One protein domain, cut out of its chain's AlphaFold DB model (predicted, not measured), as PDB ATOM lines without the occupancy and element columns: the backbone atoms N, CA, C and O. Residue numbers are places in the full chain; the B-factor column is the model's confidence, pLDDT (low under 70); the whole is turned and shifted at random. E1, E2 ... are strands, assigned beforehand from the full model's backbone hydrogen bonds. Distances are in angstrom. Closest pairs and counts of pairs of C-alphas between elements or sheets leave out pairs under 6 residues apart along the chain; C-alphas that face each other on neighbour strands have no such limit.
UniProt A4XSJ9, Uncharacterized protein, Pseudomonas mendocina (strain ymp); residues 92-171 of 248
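AT A GLANCE: This is residues 92 to 171 of the 248 residues of an uncharacterized protein of Pseudomonas mendocina (strain ymp) (UniProt A4XSJ9). Little regular structure is present: one strongly twisted ribbon of three antiparallel strands, E2, E1, E3 across, with long loops around it. The loop from E2 to E3 passes over one face near residue 138 and folds back on itself beyond one end of the sheet; its residues 129 to 134 stick out. The printed part has 80 residues and no named helix; E1, E2 and E3, in chain order, hold 26 residues, all strand in class. It is loose, radius of gyration of the C-alphas 14.9 A, spanning 43 by 29 by 20 A.

IN THESE COORDINATES: E1, residues 92 to 100, begins at C-alpha (-43.117, -12.637, 6.845) and is 26.0 A long. E2, residues 118 to 126, is 26.7 A. E3, residues 163 to 170, is 23.0 A, ending at C-alpha (-43.683, -12.709, 0.370).

HOW THE PARTS SIT: E1 and E2 form an antiparallel hairpin at 161 degrees; N 95 and O 123 are 2.9 A apart. E3 is antiparallel to E1 at 154 degrees, with N 96 and O 165 at 2.9 A. Edge strands E2 and E3 are apart. Residues 142 to 143 pair antiparallel with 158 to 159.

THE WHOLE: The farthest C-alphas, of Ala 150 and Arg 171, are 43.9 A apart. The printed part has no cut. Both links are long, 17 and 36 residues. The model's pLDDT is under 70 at residues 109 to 115 and 136 to 140.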
ATOM      1  N   ASP A  92     -43.456 -13.416   5.649       87.69
ATOM      2  CA  ASP A  92     -43.117 -12.637   6.845       87.69
ATOM      3  C   ASP A  92     -44.368 -11.870   7.317       87.69
ATOM      4  O   ASP A  92     -45.128 -11.341   6.498       87.69
ATOM      5  N   GLU A  93     -44.565 -11.763   8.631       89.75
ATOM      6  CA  GLU A  93     -45.507 -10.812   9.228       89.75
ATOM      7  C   GLU A  93     -44.906  -9.410   9.188       89.75
ATOM      8  O   GLU A  93     -43.742  -9.209   9.545       89.75
ATOM      9  N   ALA A  94     -45.706  -8.423   8.794       89.00
ATOM     10  CA  ALA A  94     -45.300  -7.031   8.797       89.00
ATOM     11  C   ALA A  94     -46.375  -6.133   9.418       89.00
ATOM     12  O   ALA A  94     -47.579  -6.310   9.207       89.00
ATOM     13  N   VAL A  95     -45.921  -5.139  10.181       89.38
ATOM     14  CA  VAL A  95     -46.768  -4.138  10.832       89.38
ATOM     15  C   VAL A  95     -46.269  -2.757  10.463       89.38
ATOM     16  O   VAL A  95     -45.139  -2.398  10.780       89.38
ATOM     17  N   LEU A  96     -47.121  -1.980   9.802       88.94
ATOM     18  CA  LEU A  96     -46.922  -0.552   9.605       88.94
ATOM     19  C   LEU A  96     -47.588   0.193  10.763       88.94
ATOM     20  O   LEU A  96     -48.818   0.263  10.836       88.94
ATOM     21  N   SER A  97     -46.770   0.773  11.629       90.00
ATOM     22  CA  SER A  97     -47.197   1.498  12.824       90.00
ATOM     23  C   SER A  97     -47.043   3.006  12.602       90.00
ATOM     24  O   SER A  97     -45.985   3.480  12.186       90.00
ATOM     25  N   ILE A  98     -48.116   3.765  12.841       90.06
ATOM     26  CA  ILE A  98     -48.185   5.220  12.657       90.06
ATOM     27  C   ILE A  98     -48.127   5.906  14.018       90.06
ATOM     28  O   ILE A  98     -48.977   5.663  14.870       90.06
ATOM     29  N   TYR A  99     -47.171   6.810  14.193       89.31
ATOM     30  CA  TYR A  99     -46.912   7.540  15.431       89.31
ATOM     31  C   TYR A  99     -47.164   9.043  15.239       89.31
ATOM     32  O   TYR A  99     -47.032   9.555  14.116       89.31
ATOM     33  N   PRO A 100     -47.482   9.790  16.311       88.12
ATOM     34  CA  PRO A 100     -47.396  11.246  16.266       88.12
ATOM     35  C   PRO A 100     -45.956  11.670  15.932       88.12
ATOM     36  O   PRO A 100     -45.004  10.961  16.261       88.12
ATOM     37  N   ASN A 101     -45.778  12.821  15.278       86.06
ATOM     38  CA  ASN A 101     -44.438  13.319  14.959       86.06
ATOM     39  C   ASN A 101     -43.726  13.855  16.216       86.06
ATOM     40  O   ASN A 101     -43.710  15.056  16.472       86.06
ATOM     41  N   ARG A 102     -43.166  12.940  17.012       85.06
ATOM     42  CA  ARG A 102     -42.284  13.216  18.151       85.06
ATOM     43  C   ARG A 102     -40.944  12.519  17.937       85.06
ATOM     44  O   ARG A 102     -40.903  11.467  17.304       85.06
ATOM     45  N   LYS A 103     -39.870  13.109  18.464       86.19
ATOM     46  CA  LYS A 103     -38.525  12.537  18.374       86.19
ATOM     47  C   LYS A 103     -38.385  11.341  19.310       86.19
ATOM     48  O   LYS A 103     -38.717  11.445  20.495       86.19
ATOM     49  N   PHE A 104     -37.887  10.230  18.788       87.31
ATOM     50  CA  PHE A 104     -37.593   9.038  19.577       87.31
ATOM     51  C   PHE A 104     -36.156   9.089  20.090       87.31
ATOM     52  O   PHE A 104     -35.295   9.726  19.488       87.31
ATOM     53  N   ALA A 105     -35.880   8.406  21.197       85.69
ATOM     54  CA  ALA A 105     -34.539   8.327  21.777       85.69
ATOM     55  C   ALA A 105     -33.504   7.720  20.810       85.69
ATOM     56  O   ALA A 105     -32.322   8.018  20.919       85.69
ATOM     57  N   ILE A 106     -33.962   6.904  19.855       83.56
ATOM     58  CA  ILE A 106     -33.137   6.285  18.809       83.56
ATOM     59  C   ILE A 106     -32.830   7.214  17.624       83.56
ATOM     60  O   ILE A 106     -32.024   6.844  16.777       83.56
ATOM     61  N   ASP A 107     -33.471   8.384  17.531       82.56
ATOM     62  CA  ASP A 107     -33.247   9.311  16.420       82.56
ATOM     63  C   ASP A 107     -31.842   9.926  16.513       82.56
ATOM     64  O   ASP A 107     -31.457  10.476  17.557       82.56
ATOM     65  N   GLU A 108     -31.105   9.934  15.403       80.31
ATOM     66  CA  GLU A 108     -29.823  10.635  15.303       80.31
ATOM     67  C   GLU A 108     -29.997  12.159  15.473       80.31
ATOM     68  O   GLU A 108     -31.055  12.732  15.202       80.31
ATOM     69  N   GLU A 109     -28.964  12.858  15.956       67.38
ATOM     70  CA  GLU A 109     -29.039  14.307  16.231       67.38
ATOM     71  C   GLU A 109     -29.301  15.164  14.984       67.38
ATOM     72  O   GLU A 109     -29.919  16.223  15.093       67.38
ATOM     73  N   ASN A 110     -28.910  14.676  13.804       59.25
ATOM     74  CA  ASN A 110     -28.978  15.413  12.542       59.25
ATOM     75  C   ASN A 110     -30.221  15.109  11.692       59.25
ATOM     76  O   ASN A 110     -30.326  15.622  10.571       59.25
ATOM     77  N   GLU A 111     -31.181  14.321  12.193       59.28
ATOM     78  CA  GLU A 111     -32.435  14.102  11.473       59.28
ATOM     79  C   GLU A 111     -33.206  15.420  11.346       59.28
ATOM     80  O   GLU A 111     -33.858  15.906  12.276       59.28
ATOM     81  N   HIS A 112     -33.135  16.009  10.150       53.34
ATOM     82  CA  HIS A 112     -33.938  17.160   9.786       53.34
ATOM     83  C   HIS A 112     -35.400  16.757   9.924       53.34
ATOM     84  O   HIS A 112     -35.884  15.857   9.233       53.34
ATOM     85  N   SER A 113     -36.097  17.408  10.856       52.56
ATOM     86  CA  SER A 113     -37.498  17.140  11.130       52.56
ATOM     87  C   SER A 113     -38.289  17.346   9.845       52.56
ATOM     88  O   SER A 113     -38.539  18.478   9.430       52.56
ATOM     89  N   SER A 114     -38.665  16.249   9.190       56.03
ATOM     90  CA  SER A 114     -39.558  16.341   8.045       56.03
ATOM     91  C   SER A 114     -40.840  17.072   8.485       56.03
ATOM     92  O   SER A 114     -41.317  16.826   9.598       56.03
ATOM     93  N   PRO A 115     -41.445  17.927   7.644       60.75
ATOM     94  CA  PRO A 115     -42.662  18.679   7.982       60.75
ATOM     95  C   PRO A 115     -43.916  17.787   8.094       60.75
ATOM     96  O   PRO A 115     -45.050  18.261   8.030       60.75
ATOM     97  N   LYS A 116     -43.747  16.465   8.207       72.25
ATOM     98  CA  LYS A 116     -44.843  15.501   8.243       72.25
ATOM     99  C   LYS A 116     -45.533  15.552   9.604       72.25
ATOM    100  O   LYS A 116     -44.891  15.598  10.646       72.25
ATOM    101  N   LYS A 117     -46.865  15.477   9.607       81.31
ATOM    102  CA  LYS A 117     -47.667  15.427  10.845       81.31
ATOM    103  C   LYS A 117     -47.482  14.122  11.632       81.31
ATOM    104  O   LYS A 117     -47.766  14.081  12.826       81.31
ATOM    105  N   TYR A 118     -46.995  13.072  10.970       85.56
ATOM    106  CA  TYR A 118     -46.883  11.722  11.514       85.56
ATOM    107  C   TYR A 118     -45.575  11.061  11.095       85.56
ATOM    108  O   TYR A 118     -45.001  11.392  10.053       85.56
ATOM    109  N   ARG A 119     -45.161  10.081  11.894       85.75
ATOM    110  CA  ARG A 119     -44.050   9.169  11.616       85.75
ATOM    111  C   ARG A 119     -44.595   7.767  11.370       85.75
ATOM    112  O   ARG A 119     -45.648   7.416  11.896       85.75
ATOM    113  N   ALA A 120     -43.900   6.982  10.560       85.38
ATOM    114  CA  ALA A 120     -44.289   5.615  10.245       85.38
ATOM    115  C   ALA A 120     -43.081   4.689  10.379       85.38
ATOM    116  O   ALA A 120     -42.012   5.010   9.863       85.38
ATOM    117  N   ALA A 121     -43.267   3.553  11.042       84.44
ATOM    118  CA  ALA A 121     -42.262   2.504  11.167       84.44
ATOM    119  C   ALA A 121     -42.844   1.182  10.661       84.44
ATOM    120  O   ALA A 121     -44.039   0.932  10.820       84.44
ATOM    121  N   ILE A 122     -42.004   0.347  10.044       85.25
ATOM    122  CA  ILE A 122     -42.395  -1.000   9.625       85.25
ATOM    123  C   ILE A 122     -41.606  -2.012  10.445       85.25
ATOM    124  O   ILE A 122     -40.399  -2.158  10.251       85.25
ATOM    125  N   GLY A 123     -42.305  -2.714  11.333       84.50
ATOM    126  CA  GLY A 123     -41.796  -3.900  12.012       84.50
ATOM    127  C   GLY A 123     -42.017  -5.134  11.147       84.50
ATOM    128  O   GLY A 123     -43.043  -5.242  10.475       84.50
ATOM    129  N   ARG A 124     -41.054  -6.056  11.146       86.12
ATOM    130  CA  ARG A 124     -41.138  -7.321  10.408       86.12
ATOM    131  C   ARG A 124     -40.725  -8.465  11.307       86.12
ATOM    132  O   ARG A 124     -39.721  -8.352  12.005       86.12
ATOM    133  N   SER A 125     -41.464  -9.558  11.235       83.62
ATOM    134  CA  SER A 125     -41.131 -10.790  11.927       83.62
ATOM    135  C   SER A 125     -41.264 -11.960  10.972       83.62
ATOM    136  O   SER A 125     -42.272 -12.109  10.281       83.62
ATOM    137  N   PHE A 126     -40.257 -12.824  10.968       81.25
ATOM    138  CA  PHE A 126     -40.437 -14.156  10.412       81.25
ATOM    139  C   PHE A 126     -41.501 -14.891  11.238       81.25
ATOM    140  O   PHE A 126     -41.589 -14.675  12.449       81.25
ATOM    141  N   ILE A 127     -42.301 -15.744  10.600       76.19
ATOM    142  CA  ILE A 127     -43.299 -16.575  11.281       76.19
ATOM    143  C   ILE A 127     -42.628 -17.906  11.659       76.19
ATOM    144  O   ILE A 127     -42.503 -18.771  10.787       76.19
ATOM    145  N   PRO A 128     -42.199 -18.116  12.921       70.19
ATOM    146  CA  PRO A 128     -41.469 -19.324  13.305       70.19
ATOM    147  C   PRO A 128     -42.368 -20.564  13.311       70.19
ATOM    148  O   PRO A 128     -41.938 -21.642  12.907       70.19
ATOM    149  N   ASN A 129     -43.625 -20.411  13.742       81.19
ATOM    150  CA  ASN A 129     -44.625 -21.471  13.718       81.19
ATOM    151  C   ASN A 129     -45.643 -21.207  12.593       81.19
ATOM    152  O   ASN A 129     -46.454 -20.288  12.727       81.19
ATOM    153  N   PRO A 130     -45.673 -22.020  11.521       72.94
ATOM    154  CA  PRO A 130     -46.620 -21.863  10.415       72.94
ATOM    155  C   PRO A 130     -48.096 -21.971  10.837       72.94
ATOM    156  O   PRO A 130     -48.977 -21.517  10.111       72.94
ATOM    157  N   LEU A 131     -48.361 -22.568  12.002       82.62
ATOM    158  CA  LEU A 131     -49.688 -22.757  12.582       82.62
ATOM    159  C   LEU A 131     -50.022 -21.710  13.656       82.62
ATOM    160  O   LEU A 131     -51.002 -21.884  14.377       82.62
ATOM    161  N   SER A 132     -49.225 -20.643  13.786       84.56
ATOM    162  CA  SER A 132     -49.496 -19.579  14.754       84.56
ATOM    163  C   SER A 132     -50.832 -18.895  14.465       84.56
ATOM    164  O   SER A 132     -51.067 -18.387  13.370       84.56
ATOM    165  N   GLU A 133     -51.711 -18.853  15.459       86.88
ATOM    166  CA  GLU A 133     -52.951 -18.069  15.395       86.88
ATOM    167  C   GLU A 133     -52.758 -16.648  15.923       86.88
ATOM    168  O   GLU A 133     -53.567 -15.763  15.645       86.88
ATOM    169  N   THR A 134     -51.676 -16.430  16.669       84.00
ATOM    170  CA  THR A 134     -51.321 -15.144  17.251       84.00
ATOM    171  C   THR A 134     -50.418 -14.381  16.296       84.00
ATOM    172  O   THR A 134     -49.328 -14.831  15.948       84.00
ATOM    173  N   PHE A 135     -50.892 -13.210  15.885       80.94
ATOM    174  CA  PHE A 135     -50.100 -12.238  15.145       80.94
ATOM    175  C   PHE A 135     -49.213 -11.469  16.127       80.94
ATOM    176  O   PHE A 135     -49.714 -10.954  17.133       80.94
ATOM    177  N   CYS A 136     -47.917 -11.357  15.845       69.69
ATOM    178  CA  CYS A 136     -47.016 -10.586  16.699       69.69
ATOM    179  C   CYS A 136     -47.242  -9.087  16.459       69.69
ATOM    180  O   CYS A 136     -46.760  -8.516  15.481       69.69
ATOM    181  N   SER A 137     -48.010  -8.425  17.330       64.25
ATOM    182  CA  SER A 137     -48.198  -6.974  17.248       64.25
ATOM    183  C   SER A 137     -46.874  -6.259  17.512       64.25
ATOM    184  O   SER A 137     -46.254  -6.473  18.553       64.25
ATOM    185  N   GLY A 138     -46.479  -5.357  16.614       60.97
ATOM    186  CA  GLY A 138     -45.274  -4.528  16.726       60.97
ATOM    187  C   GLY A 138     -45.359  -3.423  17.784       60.97
ATOM    188  O   GLY A 138     -44.617  -2.453  17.681       60.97
ATOM    189  N   GLY A 139     -46.247  -3.562  18.776       57.19
ATOM    190  CA  GLY A 139     -46.660  -2.563  19.768       57.19
ATOM    191  C   GLY A 139     -45.582  -2.112  20.759       57.19
ATOM    192  O   GLY A 139     -45.897  -1.744  21.888       57.19
ATOM    193  N   LEU A 140     -44.312  -2.134  20.363       64.56
ATOM    194  CA  LEU A 140     -43.233  -1.521  21.112       64.56
ATOM    195  C   LEU A 140     -43.417  -0.000  21.035       64.56
ATOM    196  O   LEU A 140     -43.327   0.621  19.971       64.56
ATOM    197  N   GLY A 141     -43.746   0.596  22.180       77.62
ATOM    198  CA  GLY A 141     -43.669   2.039  22.346       77.62
ATOM    199  C   GLY A 141     -42.215   2.484  22.223       77.62
ATOM    200  O   GLY A 141     -41.317   1.837  22.760       77.62
ATOM    201  N   TYR A 142     -41.975   3.589  21.524       85.56
ATOM    202  CA  TYR A 142     -40.643   4.184  21.466       85.56
ATOM    203  C   TYR A 142     -40.475   5.164  22.614       85.56
ATOM    204  O   TYR A 142     -41.349   5.998  22.848       85.56
ATOM    205  N   GLN A 143     -39.343   5.102  23.308       88.44
ATOM    206  CA  GLN A 143     -39.007   6.120  24.292       88.44
ATOM    207  C   GLN A 143     -38.809   7.474  23.594       88.44
ATOM    208  O   GLN A 143     -38.208   7.547  22.520       88.44
ATOM    209  N   LEU A 144     -39.310   8.546  24.201       87.31
ATOM    210  CA  LEU A 144     -39.080   9.914  23.744       87.31
ATOM    211  C   LEU A 144     -37.618  10.323  23.944       87.31
ATOM    212  O   LEU A 144     -37.002   9.969  24.950       87.31
ATOM    213  N   LYS A 145     -37.081  11.113  23.006       87.62
ATOM    214  CA  LYS A 145     -35.731  11.693  23.132       87.62
ATOM    215  C   LYS A 145     -35.642  12.670  24.305       87.62
ATOM    216  O   LYS A 145     -34.669  12.667  25.049       87.62
ATOM    217  N   GLU A 146     -36.691  13.465  24.486       86.31
ATOM    218  CA  GLU A 146     -36.859  14.378  25.614       86.31
ATOM    219  C   GLU A 146     -37.912  13.790  26.556       86.31
ATOM    220  O   GLU A 146     -39.072  13.615  26.174       86.31
ATOM    221  N   ARG A 147     -37.497  13.433  27.778       84.88
ATOM    222  CA  ARG A 147     -38.405  12.875  28.787       84.88
ATOM    223  C   ARG A 147     -39.405  13.933  29.242       84.88
ATOM    224  O   ARG A 147     -39.044  15.088  29.444       84.88
ATOM    225  N   VAL A 148     -40.646  13.502  29.440       86.69
ATOM    226  CA  VAL A 148     -41.737  14.337  29.960       86.69
ATOM    227  C   VAL A 148     -41.848  14.178  31.476       86.69
ATOM    228  O   VAL A 148     -42.086  15.153  32.183       86.69
ATOM    229  N   SER A 149     -41.620  12.963  31.981       89.19
ATOM    230  CA  SER A 149     -41.670  12.640  33.406       89.19
ATOM    231  C   SER A 149     -40.291  12.258  33.940       89.19
ATOM    232  O   SER A 149     -39.496  11.602  33.257       89.19
ATOM    233  N   ALA A 150     -40.022  12.646  35.189       86.75
ATOM    234  CA  ALA A 150     -38.804  12.280  35.907       86.75
ATOM    235  C   ALA A 150     -38.730  10.773  36.207       86.75
ATOM    236  O   ALA A 150     -37.627  10.233  36.295       86.75
ATOM    237  N   ASP A 151     -39.877  10.095  36.321       88.62
ATOM    238  CA  ASP A 151     -39.942   8.645  36.503       88.62
ATOM    239  C   ASP A 151     -39.631   7.917  35.178       88.62
ATOM    240  O   ASP A 151     -40.415   8.015  34.227       88.62
ATOM    241  N   PRO A 152     -38.525   7.152  35.081       82.44
ATOM    242  CA  PRO A 152     -38.174   6.414  33.869       82.44
ATOM    243  C   PRO A 152     -39.216   5.368  33.444       82.44
ATOM    244  O   PRO A 152     -39.263   5.017  32.263       82.44
ATOM    245  N   ALA A 153     -40.032   4.874  34.380       84.25
ATOM    246  CA  ALA A 153     -41.071   3.878  34.119       84.25
ATOM    247  C   ALA A 153     -42.408   4.496  33.670       84.25
ATOM    248  O   ALA A 153     -43.297   3.762  33.234       84.25
ATOM    249  N   SER A 154     -42.556   5.825  33.735       88.31
ATOM    250  CA  SER A 154     -43.792   6.498  33.330       88.31
ATOM    251  C   SER A 154     -44.104   6.258  31.850       88.31
ATOM    252  O   SER A 154     -43.262   6.471  30.973       88.31
ATOM    253  N   THR A 155     -45.351   5.883  31.557       85.75
ATOM    254  CA  THR A 155     -45.857   5.703  30.187       85.75
ATOM    255  C   THR A 155     -45.829   6.999  29.374       85.75
ATOM    256  O   THR A 155     -45.767   6.941  28.150       85.75
ATOM    257  N   GLU A 156     -45.791   8.161  30.032       87.56
ATOM    258  CA  GLU A 156     -45.666   9.480  29.396       87.56
ATOM    259  C   GLU A 156     -44.313   9.682  28.698       87.56
ATOM    260  O   GLU A 156     -44.195  10.513  27.797       87.56
ATOM    261  N   ASN A 157     -43.298   8.900  29.081       89.94
ATOM    262  CA  ASN A 157     -41.987   8.895  28.434       89.94
ATOM    263  C   ASN A 157     -41.949   8.047  27.153       89.94
ATOM    264  O   ASN A 157     -40.902   7.985  26.503       89.94
ATOM    265  N   TYR A 158     -43.063   7.415  26.774       89.94
ATOM    266  CA  TYR A 158     -43.162   6.547  25.607       89.94
ATOM    267  C   TYR A 158     -44.221   7.046  24.626       89.94
ATOM    268  O   TYR A 158     -45.264   7.586  24.993       89.94
ATOM    269  N   VAL A 159     -43.959   6.830  23.342       88.31
ATOM    270  CA  VAL A 159     -44.911   7.062  22.262       88.31
ATOM    271  C   VAL A 159     -45.373   5.723  21.730       88.31
ATOM    272  O   VAL A 159     -44.591   4.952  21.175       88.31
ATOM    273  N   PHE A 160     -46.669   5.482  21.857       88.44
ATOM    274  CA  PHE A 160     -47.330   4.315  21.294       88.44
ATOM    275  C   PHE A 160     -47.913   4.639  19.914       88.44
ATOM    276  O   PHE A 160     -48.216   5.804  19.621       88.44
ATOM    277  N   PRO A 161     -48.058   3.633  19.038       89.38
ATOM    278  CA  PRO A 161     -48.645   3.849  17.728       89.38
ATOM    279  C   PRO A 161     -50.113   4.266  17.854       89.38
ATOM    280  O   PRO A 161     -50.900   3.648  18.564       89.38
ATOM    281  N   MET A 162     -50.501   5.307  17.119       89.75
ATOM    282  CA  MET A 162     -51.896   5.740  17.002       89.75
ATOM    283  C   MET A 162     -52.719   4.767  16.157       89.75
ATOM    284  O   MET A 162     -53.940   4.690  16.285       89.75
ATOM    285  N   LYS A 163     -52.061   4.095  15.204       89.88
ATOM    286  CA  LYS A 163     -52.700   3.160  14.285       89.88
ATOM    287  C   LYS A 163     -51.699   2.155  13.752       89.88
ATOM    288  O   LYS A 163     -50.586   2.529  13.392       89.88
ATOM    289  N   GLU A 164     -52.139   0.913  13.619       88.62
ATOM    290  CA  GLU A 164     -51.348  -0.165  13.040       88.62
ATOM    291  C   GLU A 164     -52.077  -0.810  11.864       88.62
ATOM    292  O   GLU A 164     -53.296  -1.029  11.894       88.62
ATOM    293  N   TYR A 165     -51.309  -1.133  10.830       88.25
ATOM    294  CA  TYR A 165     -51.760  -1.872   9.662       88.25
ATOM    295  C   TYR A 165     -50.940  -3.151   9.544       88.25
ATOM    296  O   TYR A 165     -49.727  -3.095   9.359       88.25
ATOM    297  N   VAL A 166     -51.615  -4.295   9.639       88.69
ATOM    298  CA  VAL A 166     -50.991  -5.613   9.482       88.69
ATOM    299  C   VAL A 166     -51.054  -6.063   8.028       88.69
ATOM    300  O   VAL A 166     -52.080  -5.890   7.357       88.69
ATOM    301  N   PHE A 167     -49.961  -6.638   7.549       90.50
ATOM    302  CA  PHE A 167     -49.856  -7.229   6.223       90.50
ATOM    303  C   PHE A 167     -48.808  -8.343   6.219       90.50
ATOM    304  O   PHE A 167     -48.123  -8.570   7.213       90.50
ATOM    305  N   TYR A 168     -48.723  -9.063   5.104       91.25
ATOM    306  CA  TYR A 168     -47.790 -10.172   4.940       91.25
ATOM    307  C   TYR A 168     -46.915  -9.906   3.730       91.25
ATOM    308  O   TYR A 168     -47.424  -9.547   2.665       91.25
ATOM    309  N   GLU A 169     -45.611 -10.083   3.885       89.25
ATOM    310  CA  GLU A 169     -44.645  -9.919   2.803       89.25
ATOM    311  C   GLU A 169     -44.187 -11.292   2.308       89.25
ATOM    312  O   GLU A 169     -43.770 -12.143   3.092       89.25
ATOM    313  N   LEU A 170     -44.240 -11.510   0.995       86.44
ATOM    314  CA  LEU A 170     -43.683 -12.709   0.370       86.44
ATOM    315  C   LEU A 170     -42.152 -12.686   0.414       86.44
ATOM    316  O   LEU A 170     -41.523 -11.694   0.025       86.44
ATOM    317  N   ARG A 171     -41.560 -13.812   0.818       79.31
ATOM    318  CA  ARG A 171     -40.113 -14.052   0.783       79.31
ATOM    319  C   ARG A 171     -39.693 -14.679  -0.539       79.31
ATOM    320  O   ARG A 171     -39.577 -15.892  -0.674       79.31
TER     321      ARG A 171